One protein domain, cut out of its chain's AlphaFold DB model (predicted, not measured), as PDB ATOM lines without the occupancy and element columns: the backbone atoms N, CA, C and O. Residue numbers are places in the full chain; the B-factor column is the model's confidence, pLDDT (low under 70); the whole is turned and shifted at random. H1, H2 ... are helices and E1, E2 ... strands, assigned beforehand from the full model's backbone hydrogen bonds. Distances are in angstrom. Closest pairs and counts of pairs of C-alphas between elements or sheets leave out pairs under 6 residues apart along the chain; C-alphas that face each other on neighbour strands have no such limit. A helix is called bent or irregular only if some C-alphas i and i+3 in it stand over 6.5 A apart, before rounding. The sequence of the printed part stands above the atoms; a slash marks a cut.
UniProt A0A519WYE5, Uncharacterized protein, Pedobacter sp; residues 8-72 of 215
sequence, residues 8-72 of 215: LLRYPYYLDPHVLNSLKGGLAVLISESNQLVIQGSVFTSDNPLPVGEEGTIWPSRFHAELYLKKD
ATOM      1  N   LEU A   8     -75.238 -14.135  42.037       95.25
ATOM      2  CA  LEU A   8     -74.879 -14.557  40.686       95.25
ATOM      3  C   LEU A   8     -76.115 -15.044  39.939       95.25
ATOM      4  O   LEU A   8     -76.827 -15.926  40.417       95.25
ATOM      5  N   LEU A   9     -76.326 -14.503  38.744       95.31
ATOM      6  CA  LEU A   9     -77.428 -14.861  37.866       95.31
ATOM      7  C   LEU A   9     -76.897 -15.506  36.586       95.31
ATOM      8  O   LEU A   9     -76.001 -14.981  35.925       95.31
ATOM      9  N   ARG A  10     -77.470 -16.641  36.195       95.62
ATOM     10  CA  ARG A  10     -77.192 -17.286  34.915       95.62
ATOM     11  C   ARG A  10     -77.865 -16.507  33.795       95.62
ATOM     12  O   ARG A  10     -79.028 -16.110  33.908       95.62
ATOM     13  N   TYR A  11     -77.128 -16.322  32.707       93.94
ATOM     14  CA  TYR A  11     -77.670 -15.726  31.495       93.94
ATOM     15  C   TYR A  11     -78.752 -16.616  30.869       93.94
ATOM     16  O   TYR A  11     -78.686 -17.845  30.994       93.94
ATOM     17  N   PRO A  12     -79.718 -16.019  30.150       92.00
ATOM     18  CA  PRO A  12     -80.572 -16.777  29.245       92.00
ATOM     19  C   PRO A  12     -79.734 -17.464  28.158       92.00
ATOM     20  O   PRO A  12     -78.626 -17.032  27.838       92.00
ATOM     21  N   TYR A  13     -80.298 -18.507  27.541       89.38
ATOM     22  CA  TYR A  13     -79.659 -19.219  26.426       89.38
ATOM     23  C   TYR A  13     -79.271 -18.282  25.270       89.38
ATOM     24  O   TYR A  13     -78.206 -18.424  24.674       89.38
ATOM     25  N   TYR A  14     -80.125 -17.299  24.986       89.88
ATOM     26  CA  TYR A  14     -79.842 -16.202  24.074       89.88
ATOM     27  C   TYR A  14     -79.992 -14.883  24.827       89.88
ATOM     28  O   TYR A  14     -81.056 -14.607  25.383       89.88
ATOM     29  N   LEU A  15     -78.929 -14.082  24.844       87.88
ATOM     30  CA  LEU A  15     -78.945 -12.741  25.415       87.88
ATOM     31  C   LEU A  15     -79.023 -11.718  24.286       87.88
ATOM     32  O   LEU A  15     -78.081 -11.574  23.506       87.88
ATOM     33  N   ASP A  16     -80.139 -10.997  24.223       89.38
ATOM     34  CA  ASP A  16     -80.331  -9.945  23.233       89.38
ATOM     35  C   ASP A  16     -79.262  -8.835  23.402       89.38
ATOM     36  O   ASP A  16     -79.040  -8.353  24.523       89.38
ATOM     37  N   PRO A  17     -78.585  -8.399  22.320       90.44
ATOM     38  CA  PRO A  17     -77.597  -7.321  22.375       90.44
ATOM     39  C   PRO A  17     -78.104  -6.012  23.000       90.44
ATOM     40  O   PRO A  17     -77.319  -5.294  23.625       90.44
ATOM     41  N   HIS A  18     -79.391  -5.684  22.871       90.25
ATOM     42  CA  HIS A  18     -80.011  -4.514  23.501       90.25
ATOM     43  C   HIS A  18     -80.086  -4.659  25.024       90.25
ATOM     44  O   HIS A  18     -79.788  -3.704  25.752       90.25
ATOM     45  N   VAL A  19     -80.389  -5.866  25.508       90.12
ATOM     46  CA  VAL A  19     -80.376  -6.191  26.941       90.12
ATOM     47  C   VAL A  19     -78.951  -6.106  27.464       90.12
ATOM     48  O   VAL A  19     -78.694  -5.386  28.425       90.12
ATOM     49  N   LEU A  20     -77.991  -6.738  26.783       89.44
ATOM     50  CA  LEU A  20     -76.579  -6.673  27.168       89.44
ATOM     51  C   LEU A  20     -76.056  -5.230  27.213       89.44
ATOM     52  O   LEU A  20     -75.335  -4.859  28.138       89.44
ATOM     53  N   ASN A  21     -76.425  -4.399  26.237       90.69
ATOM     54  CA  ASN A  21     -76.050  -2.987  26.223       90.69
ATOM     55  C   ASN A  21     -76.670  -2.209  27.391       90.69
ATOM     56  O   ASN A  21     -75.980  -1.377  27.977       90.69
ATOM     57  N   SER A  22     -77.914  -2.513  27.769       90.56
ATOM     58  CA  SER A  22     -78.578  -1.905  28.931       90.56
ATOM     59  C   SER A  22     -77.864  -2.238  30.248       90.56
ATOM     60  O   SER A  22     -77.849  -1.421  31.165       90.56
ATOM     61  N   LEU A  23     -77.213  -3.404  30.333       92.00
ATOM     62  CA  LEU A  23     -76.465  -3.830  31.519       92.00
ATOM     63  C   LEU A  23     -75.094  -3.145  31.665       92.00
ATOM     64  O   LEU A  23     -74.602  -3.019  32.783       92.00
ATOM     65  N   LYS A  24     -74.455  -2.680  30.578       86.62
ATOM     66  CA  LYS A  24     -73.062  -2.164  30.596       86.62
ATOM     67  C   LYS A  24     -72.821  -1.018  31.589       86.62
ATOM     68  O   LYS A  24     -71.702  -0.872  32.071       86.62
ATOM     69  N   GLY A  25     -73.845  -0.216  31.885       85.25
ATOM     70  CA  GLY A  25     -73.783   0.883  32.858       85.25
ATOM     71  C   GLY A  25     -74.189   0.508  34.287       85.25
ATOM     72  O   GLY A  25     -74.116   1.356  35.171       85.25
ATOM     73  N   GLY A  26     -74.603  -0.739  34.520       90.81
ATOM     74  CA  GLY A  26     -75.329  -1.141  35.720       90.81
ATOM     75  C   GLY A  26     -76.800  -0.772  35.598       90.81
ATOM     76  O   GLY A  26     -77.160   0.403  35.651       90.81
ATOM     77  N   LEU A  27     -77.659  -1.775  35.434       94.44
ATOM     78  CA  LEU A  27     -79.098  -1.556  35.331       94.44
ATOM     79  C   LEU A  27     -79.742  -1.698  36.710       94.44
ATOM     80  O   LEU A  27     -79.583  -2.728  37.360       94.44
ATOM     81  N   ALA A  28     -80.476  -0.678  37.150       94.69
ATOM     82  CA  ALA A  28     -81.280  -0.768  38.364       94.69
ATOM     83  C   ALA A  28     -82.508  -1.657  38.120       94.69
ATOM     84  O   ALA A  28     -83.208  -1.494  37.118       94.69
ATOM     85  N   VAL A  29     -82.764  -2.589  39.033       94.75
ATOM     86  CA  VAL A  29     -83.836  -3.584  38.935       94.75
ATOM     87  C   VAL A  29     -84.529  -3.763  40.283       94.75
ATOM     88  O   VAL A  29     -83.897  -3.676  41.336       94.75
ATOM     89  N   LEU A  30     -85.833  -4.036  40.241       95.25
ATOM     90  CA  LEU A  30     -86.611  -4.485  41.392       95.25
ATOM     91  C   LEU A  30     -86.742  -6.007  41.321       95.25
ATOM     92  O   LEU A  30     -87.119  -6.550  40.282       95.25
ATOM     93  N   ILE A  31     -86.438  -6.695  42.416       94.81
ATOM     94  CA  ILE A  31     -86.508  -8.154  42.482       94.81
ATOM     95  C   ILE A  31     -87.962  -8.553  42.751       94.81
ATOM     96  O   ILE A  31     -88.458  -8.413  43.867       94.81
ATOM     97  N   SER A  32     -88.659  -9.035  41.724       91.88
ATOM     98  CA  SER A  32     -90.065  -9.451  41.822       91.88
ATOM     99  C   SER A  32     -90.248 -10.933  42.146       91.88
ATOM    100  O   SER A  32     -91.291 -11.316  42.670       91.88
ATOM    101  N   GLU A  33     -89.256 -11.770  41.844       91.12
ATOM    102  CA  GLU A  33     -89.333 -13.223  41.987       91.12
ATOM    103  C   GLU A  33     -88.098 -13.778  42.700       91.12
ATOM    104  O   GLU A  33     -86.994 -13.249  42.577       91.12
ATOM    105  N   SER A  34     -88.280 -14.863  43.455       91.62
ATOM    106  CA  SER A  34     -87.222 -15.410  44.310       91.62
ATOM    107  C   SER A  34     -86.139 -16.157  43.538       91.62
ATOM    108  O   SER A  34     -85.059 -16.358  44.068       91.62
ATOM    109  N   ASN A  35     -86.399 -16.618  42.315       93.31
ATOM    110  CA  ASN A  35     -85.473 -17.513  41.604       93.31
ATOM    111  C   ASN A  35     -85.050 -16.964  40.238       93.31
ATOM    112  O   ASN A  35     -84.212 -17.560  39.561       93.31
ATOM    113  N   GLN A  36     -85.631 -15.844  39.811       92.81
ATOM    114  CA  GLN A  36     -85.370 -15.274  38.500       92.81
ATOM    115  C   GLN A  36     -85.571 -13.763  38.478       92.81
ATOM    116  O   GLN A  36     -86.223 -13.181  39.341       92.81
ATOM    117  N   LEU A  37     -85.007 -13.141  37.452       93.62
ATOM    118  CA  LEU A  37     -85.134 -11.724  37.172       93.62
ATOM    119  C   LEU A  37     -85.445 -11.551  35.684       93.62
ATOM    120  O   LEU A  37     -84.698 -12.028  34.828       93.62
ATOM    121  N   VAL A  38     -86.547 -10.871  35.372       92.38
ATOM    122  CA  VAL A  38     -86.963 -10.612  33.990       92.38
ATOM    123  C   VAL A  38     -86.557  -9.196  33.599       92.38
ATOM    124  O   VAL A  38     -87.046  -8.221  34.162       92.38
ATOM    125  N   ILE A  39     -85.671  -9.075  32.611       91.50
ATOM    126  CA  ILE A  39     -85.180  -7.792  32.100       91.50
ATOM    127  C   ILE A  39     -85.512  -7.707  30.618       91.50
ATOM    128  O   ILE A  39     -84.965  -8.467  29.824       91.50
ATOM    129  N   GLN A  40     -86.392  -6.772  30.240       89.19
ATOM    130  CA  GLN A  40     -86.777  -6.535  28.838       89.19
ATOM    131  C   GLN A  40     -87.155  -7.842  28.097       89.19
ATOM    132  O   GLN A  40     -86.780  -8.058  26.950       89.19
ATOM    133  N   GLY A  41     -87.857  -8.753  28.783       87.88
ATOM    134  CA  GLY A  41     -88.272 -10.058  28.247       87.88
ATOM    135  C   GLY A  41     -87.224 -11.178  28.323       87.88
ATOM    136  O   GLY A  41     -87.563 -12.332  28.089       87.88
ATOM    137  N   SER A  42     -85.974 -10.881  28.694       92.31
ATOM    138  CA  SER A  42     -84.934 -11.885  28.953       92.31
ATOM    139  C   SER A  42     -84.974 -12.367  30.403       92.31
ATOM    140  O   SER A  42     -85.021 -11.552  31.323       92.31
ATOM    141  N   VAL A  43     -84.924 -13.685  30.613       94.31
ATOM    142  CA  VAL A  43     -85.005 -14.304  31.947       94.31
ATOM    143  C   VAL A  43     -83.613 -14.697  32.435       94.31
ATOM    144  O   VAL A  43     -82.943 -15.535  31.836       94.31
ATOM    145  N   PHE A  44     -83.197 -14.103  33.546       95.12
ATOM    146  CA  PHE A  44     -81.977 -14.440  34.269       95.12
ATOM    147  C   PHE A  44     -82.349 -15.329  35.449       95.12
ATOM    148  O   PHE A  44     -83.274 -14.997  36.185       95.12
ATOM    149  N   THR A  45     -81.652 -16.445  35.648       95.50
ATOM    150  CA  THR A  45     -82.000 -17.418  36.702       95.50
ATOM    151  C   THR A  45     -80.957 -17.432  37.808       95.50
ATOM    152  O   THR A  45     -79.770 -17.260  37.549       95.50
ATOM    153  N   SER A  46     -81.391 -17.627  39.047       93.94
ATOM    154  CA  SER A  46     -80.513 -17.727  40.210       93.94
ATOM    155  C   SER A  46     -80.577 -19.132  40.793       93.94
ATOM    156  O   SER A  46     -81.662 -19.681  40.972       93.94
ATOM    157  N   ASP A  47     -79.420 -19.689  41.146       90.88
ATOM    158  CA  ASP A  47     -79.353 -20.943  41.907       90.88
ATOM    159  C   ASP A  47     -79.694 -20.730  43.394       90.88
ATOM    160  O   ASP A  47     -80.028 -21.679  44.100       90.88
ATOM    161  N   ASN A  48     -79.620 -19.479  43.870       89.81
ATOM    162  CA  ASN A  48     -79.915 -19.093  45.248       89.81
ATOM    163  C   ASN A  48     -81.157 -18.188  45.315       89.81
ATOM    164  O   ASN A  48     -81.342 -17.361  44.418       89.81
ATOM    165  N   PRO A  49     -81.964 -18.260  46.388       91.94
ATOM    166  CA  PRO A  49     -83.095 -17.359  46.574       91.94
ATOM    167  C   PRO A  49     -82.674 -15.881  46.565       91.94
ATOM    168  O   PRO A  49     -81.787 -15.467  47.313       91.94
ATOM    169  N   LEU A  50     -83.330 -15.092  45.722       92.94
ATOM    170  CA  LEU A  50     -83.208 -13.649  45.610       92.94
ATOM    171  C   LEU A  50     -84.150 -12.962  46.612       92.94
ATOM    172  O   LEU A  50     -85.276 -13.430  46.821       92.94
ATOM    173  N   PRO A  51     -83.730 -11.842  47.221       93.06
ATOM    174  CA  PRO A  51     -84.553 -11.107  48.175       93.06
ATOM    175  C   PRO A  51     -85.658 -10.319  47.457       93.06
ATOM    176  O   PRO A  51     -85.441  -9.225  46.940       93.06
ATOM    177  N   VAL A  52     -86.858 -10.897  47.410       94.56
ATOM    178  CA  VAL A  52     -88.032 -10.295  46.763       94.56
ATOM    179  C   VAL A  52     -88.428  -8.986  47.447       94.56
ATOM    180  O   VAL A  52     -88.468  -8.896  48.672       94.56
ATOM    181  N   GLY A  53     -88.752  -7.975  46.641       93.00
ATOM    182  CA  GLY A  53     -89.106  -6.629  47.093       93.00
ATOM    183  C   GLY A  53     -87.906  -5.705  47.298       93.00
ATOM    184  O   GLY A  53     -88.104  -4.520  47.553       93.00
ATOM    185  N   GLU A  54     -86.676  -6.207  47.157       94.50
ATOM    186  CA  GLU A  54     -85.477  -5.375  47.220       94.50
ATOM    187  C   GLU A  54     -85.068  -4.828  45.849       94.50
ATOM    188  O   GLU A  54     -85.301  -5.427  44.796       94.50
ATOM    189  N   GLU A  55     -84.419  -3.666  45.876       95.50
ATOM    190  CA  GLU A  55     -83.794  -3.060  44.706       95.50
ATOM    191  C   GLU A  55     -82.320  -3.459  44.626       95.50
ATOM    192  O   GLU A  55     -81.590  -3.450  45.624       95.50
ATOM    193  N   GLY A  56     -81.855  -3.734  43.414       95.25
ATOM    194  CA  GLY A  56     -80.455  -4.010  43.139       95.25
ATOM    195  C   GLY A  56     -79.999  -3.405  41.825       95.25
ATOM    196  O   GLY A  56     -80.791  -2.881  41.043       95.25
ATOM    197  N   THR A  57     -78.701  -3.493  41.581       96.12
ATOM    198  CA  THR A  57     -78.097  -3.133  40.306       96.12
ATOM    199  C   THR A  57     -77.422  -4.362  39.726       96.12
ATOM    200  O   THR A  57     -76.656  -5.037  40.416       96.12
ATOM    201  N   ILE A  58     -77.727  -4.661  38.467       95.56
ATOM    202  CA  ILE A  58     -77.184  -5.806  37.744       95.56
ATOM    203  C   ILE A  58     -76.133  -5.351  36.729       95.56
ATOM    204  O   ILE A  58     -76.357  -4.416  35.955       95.56
ATOM    205  N   TRP A  59     -74.994  -6.041  36.716       95.19
ATOM    206  CA  TRP A  59     -73.918  -5.852  35.746       95.19
ATOM    207  C   TRP A  59     -73.633  -7.139  34.975       95.19
ATOM    208  O   TRP A  59     -73.786  -8.238  35.518       95.19
ATOM    209  N   PRO A  60     -73.183  -7.035  33.715       94.19
ATOM    210  CA  PRO A  60     -72.770  -8.193  32.959       94.19
ATOM    211  C   PRO A  60     -71.343  -8.575  33.367       94.19
ATOM    212  O   PRO A  60     -70.433  -7.748  33.330       94.19
ATOM    213  N   SER A  61     -71.135  -9.842  33.711       92.88
ATOM    214  CA  SER A  61     -69.810 -10.441  33.890       92.88
ATOM    215  C   SER A  61     -69.573 -11.515  32.826       92.88
ATOM    216  O   SER A  61     -70.436 -11.801  31.990       92.88
ATOM    217  N   ARG A  62     -68.374 -12.102  32.810       89.62
ATOM    218  CA  ARG A  62     -67.933 -13.003  31.728       89.62
ATOM    219  C   ARG A  62     -68.783 -14.272  31.610       89.62
ATOM    220  O   ARG A  62     -68.976 -14.763  30.503       89.62
ATOM    221  N   PHE A  63     -69.243 -14.815  32.736       89.44
ATOM    222  CA  PHE A  63     -69.932 -16.114  32.788       89.44
ATOM    223  C   PHE A  63     -71.323 -16.050  33.426       89.44
ATOM    224  O   PHE A  63     -72.120 -16.967  33.261       89.44
ATOM    225  N   HIS A  64     -71.611 -14.979  34.154       92.81
ATOM    226  CA  HIS A  64     -72.863 -14.736  34.856       92.81
ATOM    227  C   HIS A  64     -73.143 -13.232  34.845       92.81
ATOM    228  O   HIS A  64     -72.259 -12.437  34.526       92.81
ATOM    229  N   ALA A  65     -74.356 -12.839  35.198       94.19
ATOM    230  CA  ALA A  65     -74.641 -11.474  35.598       94.19
ATOM    231  C   ALA A  65     -74.500 -11.348  37.121       94.19
ATOM    232  O   ALA A  65     -74.815 -12.272  37.869       94.19
ATOM    233  N   GLU A  66     -73.982 -10.213  37.572       95.56
ATOM    234  CA  GLU A  66     -73.734  -9.920  38.980       95.56
ATOM    235  C   GLU A  66     -74.789  -8.932  39.471       95.56
ATOM    236  O   GLU A  66     -74.859  -7.807  38.976       95.56
ATOM    237  N   LEU A  67     -75.616  -9.348  40.429       95.50
ATOM    238  CA  LEU A  67     -76.634  -8.516  41.059       95.50
ATOM    239  C   LEU A  67     -76.155  -8.079  42.443       95.50
ATOM    240  O   LEU A  67     -75.964  -8.905  43.331       95.50
ATOM    241  N   TYR A  68     -76.012  -6.776  42.646       95.44
ATOM    242  CA  TYR A  68     -75.681  -6.206  43.948       95.44
ATOM    243  C   TYR A  68     -76.897  -5.499  44.520       95.44
ATOM    244  O   TYR A  68     -77.544  -4.714  43.825       95.44
ATOM    245  N   LEU A  69     -77.194  -5.732  45.794       95.19
ATOM    246  CA  LEU A  69     -78.295  -5.046  46.456       95.19
ATOM    247  C   LEU A  69     -77.941  -3.574  46.651       95.19
ATOM    248  O   LEU A  69     -76.815  -3.214  47.010       95.19
ATOM    249  N   LYS A  70     -78.925  -2.704  46.426       93.62
ATOM    250  CA  LYS A  70     -78.747  -1.255  46.533       93.62
ATOM    251  C   LYS A  70     -78.298  -0.851  47.937       93.62
ATOM    252  O   LYS A  70     -77.440   0.020  48.062       93.62
ATOM    253  N   LYS A  71     -78.828  -1.512  48.974       93.06
ATOM    254  CA  LYS A  71     -78.454  -1.286  50.378       93.06
ATOM    255  C   LYS A  71     -76.973  -1.601  50.637       93.06
ATOM    256  O   LYS A  71     -76.267  -0.753  51.169       93.06
ATOM    257  N   ASP A  72     -76.471  -2.732  50.141       92.94
ATOM    258  CA  ASP A  72     -75.083  -3.155  50.365       92.94
ATOM    259  C   ASP A  72     -74.100  -2.215  49.654       92.94
ATOM    260  O   ASP A  72     -73.062  -1.832  50.201       92.94
TER     261      ASP A  72
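What this domain is: This is residues 8 to 72 of the 215 residues of an uncharacterized protein of Pedobacter sp (UniProt A0A519WYE5). One curled sheet of six short strands makes an incomplete barrel, with E2, E5 and E6 facing E4 and E3 across a hinge at E1, and H1 sits at one end of it. The ring is not joined between the edge strands E2 and E3. The printed part has 65 residues with one named helix and six named strands, in the order E1 H1 E2 E3 E4 E5 E6; across the sheet they run E2 E5 E6 E1 E4 E3, antiparallel throughout. The class is mixed, helices and strands; the whole is compact, with a radius of gyration of the C-alphas of 10.6 A and spans of 27 by 22 by 20 A.

How they stand to each other: E1, residues 8 to 10, pairs with E6, residues 65 to 69, where N 9 and O 65 are 2.8 A apart, and with E4, residues 42 to 46, where N 10 and O 45 are 2.7 A apart. H1, residues 17 to 23, is on the sheet, at a height of 7.7 A, over none of the strands; its closest C-alphas to E5, residues 55 to 60, are those of Leu 23 and Trp 59, 5.3 A apart. In H1 every O i to N i+4 pair is within hydrogen-bond range. E2, residues 27 to 30, is an edge strand beside E5, with N 29 and O 56 at 2.8 A. E3, residues 36 to 39, the other edge strand, forms a hairpin with E4, with N 37 and O 44 at 2.8 A. E2 and E3 are only just apart, their closest C-alphas at 8.1 A. E5 and E6 form a hairpin, with N 57 and O 68 at 2.8 A. This is a folded sheet, bent back on itself into two leaves that face each other.

Where its parts are: E1 begins at C-alpha 8, (-74.879, -14.557, 40.686), and spans 6.8 A; H1 spans 9.9 A, E2 10.1 A, E3 9.8 A, E4 13.4 A, E5 16.9 A and E6 13.1 A, ending at C-alpha 69, (-78.295, -5.046, 46.456).

The domain as a whole: The C-alphas farthest apart, those of Tyr 14 and Lys 71, are 30.3 A apart. The printed part has no cut, no link is long, and no printed residue is under 70 in pLDDT.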